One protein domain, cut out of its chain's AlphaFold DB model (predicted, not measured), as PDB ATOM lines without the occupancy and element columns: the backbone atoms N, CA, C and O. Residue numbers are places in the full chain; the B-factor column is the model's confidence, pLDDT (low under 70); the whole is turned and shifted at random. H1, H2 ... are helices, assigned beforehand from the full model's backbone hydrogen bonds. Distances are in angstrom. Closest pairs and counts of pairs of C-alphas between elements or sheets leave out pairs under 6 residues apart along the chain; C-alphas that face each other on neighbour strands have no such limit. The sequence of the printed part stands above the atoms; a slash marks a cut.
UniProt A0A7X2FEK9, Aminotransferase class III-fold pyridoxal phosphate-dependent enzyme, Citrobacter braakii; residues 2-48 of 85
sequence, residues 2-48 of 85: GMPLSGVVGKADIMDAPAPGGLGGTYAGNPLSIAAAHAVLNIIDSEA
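What this domain is: This is residues 2 to 48 of the 85 residues of the protein "Aminotransferase class III-fold pyridoxal phosphate-dependent enzyme" of Citrobacter braakii (UniProt A0A7X2FEK9). A flat, open loop of chain with a helix as an arm: residues 2 to 11 lead out to the small helix H1 at the far side, residues 16 to 30 swing back, and the longer H2 runs off from there, its residues 41 to 46 sticking out. The printed part has 47 residues, with two named helices, H1 then H2, and no named strand; the class is all helix, though these helices hold only 20 residues. It is loose, with a radius of gyration of the C-alphas of 13.7 A, and spans 40 by 24 by 12 A.

How they stand to each other: H1, residues 12 to 15, is apart from H2, residues 31 to 46. In H2 every O i to N i+4 pair is within hydrogen-bond range; H1 is too short for such a pair, but its one O i to N i+3 pair is within range.

Where its parts are: H1 begins at C-alpha 12 (52.961, 11.285, 15.310). H2, 22.5 A long, runs from C-alpha 31 (38.843, 2.573, 31.926) to C-alpha 46 (50.252, -15.934, 26.155).

The domain as a whole: The C-alphas farthest apart, of Ala 19 and Glu 47, are 40.5 A apart. The link from H1 to H2, 15 residues, is long. The printed part has no cut, and no printed residue is under 70 in pLDDT.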
ATOM      1  N   GLY A   2      34.906  -7.837  23.574       91.81
ATOM      2  CA  GLY A   2      33.552  -7.428  23.159       91.81
ATOM      3  C   GLY A   2      33.048  -6.154  23.843       91.81
ATOM      4  O   GLY A   2      31.984  -5.660  23.492       91.81
ATOM      5  N   MET A   3      33.804  -5.619  24.812       97.50
ATOM      6  CA  MET A   3      33.506  -4.311  25.395       97.50
ATOM      7  C   MET A   3      33.686  -3.227  24.324       97.50
ATOM      8  O   MET A   3      34.655  -3.320  23.565       97.50
ATOM      9  N   PRO A   4      32.818  -2.198  24.261       97.12
ATOM     10  CA  PRO A   4      32.939  -1.145  23.261       97.12
ATOM     11  C   PRO A   4      34.262  -0.396  23.423       97.12
ATOM     12  O   PRO A   4      34.492   0.288  24.426       97.12
ATOM     13  N   LEU A   5      35.144  -0.564  22.443       97.00
ATOM     14  CA  LEU A   5      36.412   0.139  22.340       97.00
ATOM     15  C   LEU A   5      36.834   0.190  20.873       97.00
ATOM     16  O   LEU A   5      36.718  -0.797  20.149       97.00
ATOM     17  N   SER A   6      37.350   1.335  20.456       96.31
ATOM     18  CA  SER A   6      38.022   1.523  19.177       96.31
ATOM     19  C   SER A   6      39.294   2.337  19.400       96.31
ATOM     20  O   SER A   6      39.493   2.919  20.468       96.31
ATOM     21  N   GLY A   7      40.172   2.357  18.400       95.31
ATOM     22  CA  GLY A   7      41.392   3.150  18.423       95.31
ATOM     23  C   GLY A   7      41.742   3.642  17.026       95.31
ATOM     24  O   GLY A   7      41.458   2.969  16.036       95.31
ATOM     25  N   VAL A   8      42.359   4.817  16.965       97.38
ATOM     26  CA  VAL A   8      42.976   5.368  15.757       97.38
ATOM     27  C   VAL A   8      44.471   5.449  16.034       97.38
ATOM     28  O   VAL A   8      44.877   6.029  17.037       97.38
ATOM     29  N   VAL A   9      45.279   4.833  15.174       97.25
ATOM     30  CA  VAL A   9      46.741   4.802  15.302       97.25
ATOM     31  C   VAL A   9      47.341   5.292  13.993       97.25
ATOM     32  O   VAL A   9      46.957   4.833  12.918       97.25
ATOM     33  N   GLY A  10      48.282   6.223  14.087       97.62
ATOM     34  CA  GLY A  10      48.945   6.838  12.946       97.62
ATOM     35  C   GLY A  10      50.321   7.367  13.330       97.62
ATOM     36  O   GLY A  10      50.755   7.233  14.475       97.62
ATOM     37  N   LYS A  11      51.020   7.960  12.361       98.50
ATOM     38  CA  LYS A  11      52.298   8.638  12.615       98.50
ATOM     39  C   LYS A  11      52.081   9.862  13.506       98.50
ATOM     40  O   LYS A  11      51.034  10.496  13.410       98.50
ATOM     41  N   ALA A  12      53.068  10.196  14.336       98.19
ATOM     42  CA  ALA A  12      52.961  11.285  15.310       98.19
ATOM     43  C   ALA A  12      52.607  12.633  14.659       98.19
ATOM     44  O   ALA A  12      51.653  13.273  15.072       98.19
ATOM     45  N   ASP A  13      53.276  12.999  13.563       97.62
ATOM     46  CA  ASP A  13      53.003  14.228  12.800       97.62
ATOM     47  C   ASP A  13      51.558  14.331  12.279       97.62
ATOM     48  O   ASP A  13      51.019  15.428  12.155       97.62
ATOM     49  N   ILE A  14      50.918  13.193  12.004       97.88
ATOM     50  CA  ILE A  14      49.510  13.117  11.604       97.88
ATOM     51  C   ILE A  14      48.591  13.162  12.832       97.88
ATOM     52  O   ILE A  14      47.581  13.864  12.820       97.88
ATOM     53  N   MET A  15      48.915  12.404  13.882       97.75
ATOM     54  CA  MET A  15      48.071  12.275  15.076       97.75
ATOM     55  C   MET A  15      48.081  13.529  15.959       97.75
ATOM     56  O   MET A  15      47.074  13.796  16.612       97.75
ATOM     57  N   ASP A  16      49.166  14.304  15.931       97.50
ATOM     58  CA  ASP A  16      49.348  15.549  16.689       97.50
ATOM     59  C   ASP A  16      48.852  16.791  15.921       97.50
ATOM     60  O   ASP A  16      48.859  17.901  16.453       97.50
ATOM     61  N   ALA A  17      48.417  16.629  14.666       97.81
ATOM     62  CA  ALA A  17      47.918  17.727  13.838       97.81
ATOM     63  C   ALA A  17      46.619  18.393  14.358       97.81
ATOM     64  O   ALA A  17      46.473  19.607  14.181       97.81
ATOM     65  N   PRO A  18      45.648  17.674  14.966       97.31
ATOM     66  CA  PRO A  18      44.461  18.300  15.539       97.31
ATOM     67  C   PRO A  18      44.800  19.258  16.688       97.31
ATOM     68  O   PRO A  18      45.601  18.952  17.567       97.31
ATOM     69  N   ALA A  19      44.129  20.411  16.728       97.38
ATOM     70  CA  ALA A  19      44.265  21.367  17.826       97.38
ATOM     71  C   ALA A  19      43.793  20.769  19.174       97.38
ATOM     72  O   ALA A  19      43.005  19.817  19.174       97.38
ATOM     73  N   PRO A  20      44.194  21.334  20.332       96.19
ATOM     74  CA  PRO A  20      43.688  20.902  21.636       96.19
ATOM     75  C   PRO A  20      42.153  20.850  21.680       96.19
ATOM     76  O   PRO A  20      41.478  21.822  21.348       96.19
ATOM     77  N   GLY A  21      41.600  19.697  22.072       95.38
ATOM     78  CA  GLY A  21      40.155  19.427  22.045       95.38
ATOM     79  C   GLY A  21      39.598  18.967  20.688       95.38
ATOM     80  O   GLY A  21      38.419  18.642  20.600       95.38
ATOM     81  N   GLY A  22      40.429  18.889  19.643       95.94
ATOM     82  CA  GLY A  22      40.057  18.415  18.304       95.94
ATOM     83  C   GLY A  22      39.841  16.900  18.202       95.94
ATOM     84  O   GLY A  22      39.261  16.428  17.229       95.94
ATOM     85  N   LEU A  23      40.267  16.144  19.217       96.12
ATOM     86  CA  LEU A  23      39.968  14.726  19.403       96.12
ATOM     87  C   LEU A  23      39.349  14.536  20.790       96.12
ATOM     88  O   LEU A  23      39.890  15.013  21.788       96.12
ATOM     89  N   GLY A  24      38.223  13.833  20.863       94.56
ATOM     90  CA  GLY A  24      37.537  13.594  22.128       94.56
ATOM     91  C   GLY A  24      36.329  12.677  21.990       94.56
ATOM     92  O   GLY A  24      36.048  12.125  20.929       94.56
ATOM     93  N   GLY A  25      35.611  12.517  23.097       94.25
ATOM     94  CA  GLY A  25      34.391  11.725  23.186       94.25
ATOM     95  C   GLY A  25      34.140  11.314  24.629       94.25
ATOM     96  O   GLY A  25      35.046  10.819  25.290       94.25
ATOM     97  N   THR A  26      32.915  11.498  25.122       96.38
ATOM     98  CA  THR A  26      32.572  11.319  26.547       96.38
ATOM     99  C   THR A  26      32.950   9.943  27.098       96.38
ATOM    100  O   THR A  26      33.374   9.830  28.243       96.38
ATOM    101  N   TYR A  27      32.814   8.900  26.278       94.81
ATOM    102  CA  TYR A  27      33.105   7.514  26.658       94.81
ATOM    103  C   TYR A  27      34.322   6.925  25.932       94.81
ATOM    104  O   TYR A  27      34.601   5.730  26.069       94.81
ATOM    105  N   ALA A  28      35.032   7.738  25.143       93.38
ATOM    106  CA  ALA A  28      36.230   7.291  24.447       93.38
ATOM    107  C   ALA A  28      37.301   6.904  25.478       93.38
ATOM    108  O   ALA A  28      37.549   7.638  26.430       93.38
ATOM    109  N   GLY A  29      37.906   5.726  25.309       94.31
ATOM    110  CA  GLY A  29      38.935   5.240  26.230       94.31
ATOM    111  C   GLY A  29      38.434   4.961  27.652       94.31
ATOM    112  O   GLY A  29      39.196   5.141  28.599       94.31
ATOM    113  N   ASN A  30      37.173   4.537  27.831       96.94
ATOM    114  CA  ASN A  30      36.672   4.256  29.179       96.94
ATOM    115  C   ASN A  30      37.566   3.216  29.911       96.94
ATOM    116  O   ASN A  30      37.963   2.217  29.297       96.94
ATOM    117  N   PRO A  31      37.860   3.400  31.216       97.44
ATOM    118  CA  PRO A  31      38.843   2.573  31.926       97.44
ATOM    119  C   PRO A  31      38.521   1.074  31.963       97.44
ATOM    120  O   PRO A  31      39.431   0.248  31.923       97.44
ATOM    121  N   LEU A  32      37.237   0.706  32.006       97.38
ATOM    122  CA  LEU A  32      36.816  -0.695  32.031       97.38
ATOM    123  C   LEU A  32      37.112  -1.391  30.696       97.38
ATOM    124  O   LEU A  32      37.657  -2.495  30.676       97.38
ATOM    125  N   SER A  33      36.798  -0.735  29.578       97.69
ATOM    126  CA  SER A  33      37.138  -1.222  28.240       97.69
ATOM    127  C   SER A  33      38.652  -1.323  28.046       97.69
ATOM    128  O   SER A  33      39.109  -2.301  27.458       97.69
ATOM    129  N   ILE A  34      39.434  -0.368  28.567       97.94
ATOM    130  CA  ILE A  34      40.906  -0.412  28.509       97.94
ATOM    131  C   ILE A  34      41.461  -1.597  29.309       97.94
ATOM    132  O   ILE A  34      42.272  -2.361  28.784       97.94
ATOM    133  N   ALA A  35      40.986  -1.817  30.538       98.12
ATOM    134  CA  ALA A  35      41.396  -2.966  31.345       98.12
ATOM    135  C   ALA A  35      41.073  -4.298  30.645       98.12
ATOM    136  O   ALA A  35      41.919  -5.192  30.567       98.12
ATOM    137  N   ALA A  36      39.874  -4.410  30.062       98.25
ATOM    138  CA  ALA A  36      39.485  -5.577  29.278       98.25
ATOM    139  C   ALA A  36      40.365  -5.764  28.027       98.25
ATOM    140  O   ALA A  36      40.698  -6.898  27.683       98.25
ATOM    141  N   ALA A  37      40.754  -4.682  27.346       98.25
ATOM    142  CA  ALA A  37      41.625  -4.740  26.175       98.25
ATOM    143  C   ALA A  37      43.036  -5.230  26.527       98.25
ATOM    144  O   ALA A  37      43.544  -6.116  25.845       98.25
ATOM    145  N   HIS A  38      43.633  -4.741  27.619       98.19
ATOM    146  CA  HIS A  38      44.928  -5.239  28.093       98.19
ATOM    147  C   HIS A  38      44.890  -6.734  28.416       98.19
ATOM    148  O   HIS A  38      45.760  -7.477  27.969       98.19
ATOM    149  N   ALA A  39      43.855  -7.196  29.125       98.44
ATOM    150  CA  ALA A  39      43.695  -8.620  29.416       98.44
ATOM    151  C   ALA A  39      43.577  -9.460  28.131       98.44
ATOM    152  O   ALA A  39      44.198 -10.512  28.020       98.44
ATOM    153  N   VAL A  40      42.827  -8.978  27.134       98.44
ATOM    154  CA  VAL A  40      42.687  -9.649  25.831       98.44
ATOM    155  C   VAL A  40      44.011  -9.711  25.078       98.44
ATOM    156  O   VAL A  40      44.330 -10.762  24.534       98.44
ATOM    157  N   LEU A  41      44.779  -8.620  25.043       98.38
ATOM    158  CA  LEU A  41      46.086  -8.597  24.380       98.38
ATOM    159  C   LEU A  41      47.064  -9.569  25.048       98.38
ATOM    160  O   LEU A  41      47.730 -10.322  24.345       98.38
ATOM    161  N   ASN A  42      47.079  -9.617  26.383       98.62
ATOM    162  CA  ASN A  42      47.887 -10.584  27.123       98.62
ATOM    163  C   ASN A  42      47.503 -12.024  26.769       98.62
ATOM    164  O   ASN A  42      48.387 -12.833  26.532       98.62
ATOM    165  N   ILE A  43      46.204 -12.333  26.684       98.69
ATOM    166  CA  ILE A  43      45.719 -13.668  26.298       98.69
ATOM    167  C   ILE A  43      46.112 -14.015  24.855       98.69
ATOM    168  O   ILE A  43      46.551 -15.132  24.595       98.69
ATOM    169  N   ILE A  44      45.977 -13.068  23.916       98.69
ATOM    170  CA  ILE A  44      46.380 -13.264  22.513       98.69
ATOM    171  C   ILE A  44      47.844 -13.699  22.426       98.69
ATOM    172  O   ILE A  44      48.148 -14.622  21.667       98.69
ATOM    173  N   ASP A  45      48.715 -13.057  23.204       98.56
ATOM    174  CA  ASP A  45      50.140 -13.375  23.263       98.56
ATOM    175  C   ASP A  45      50.406 -14.687  24.023       98.56
ATOM    176  O   ASP A  45      50.944 -15.638  23.455       98.56
ATOM    177  N   SER A  46      49.939 -14.802  25.272       98.56
ATOM    178  CA  SER A  46      50.252 -15.934  26.155       98.56
ATOM    179  C   SER A  46      49.703 -17.273  25.667       98.56
ATOM    180  O   SER A  46      50.306 -18.312  25.916       98.56
ATOM    181  N   GLU A  47      48.553 -17.268  24.987       98.62
ATOM    182  CA  GLU A  47      47.954 -18.475  24.402       98.62
ATOM    183  C   GLU A  47      48.341 -18.682  22.926       98.62
ATOM    184  O   GLU A  47      47.807 -19.579  22.270       98.62
ATOM    185  N   ALA A  48      49.245 -17.859  22.381       98.50
ATOM    186  CA  ALA A  48      49.687 -17.907  20.986       98.50
ATOM    187  C   ALA A  48      48.516 -17.940  19.980       98.50
ATOM    188  O   ALA A  48      48.517 -18.695  18.997       98.50
TER     189      ALA A  48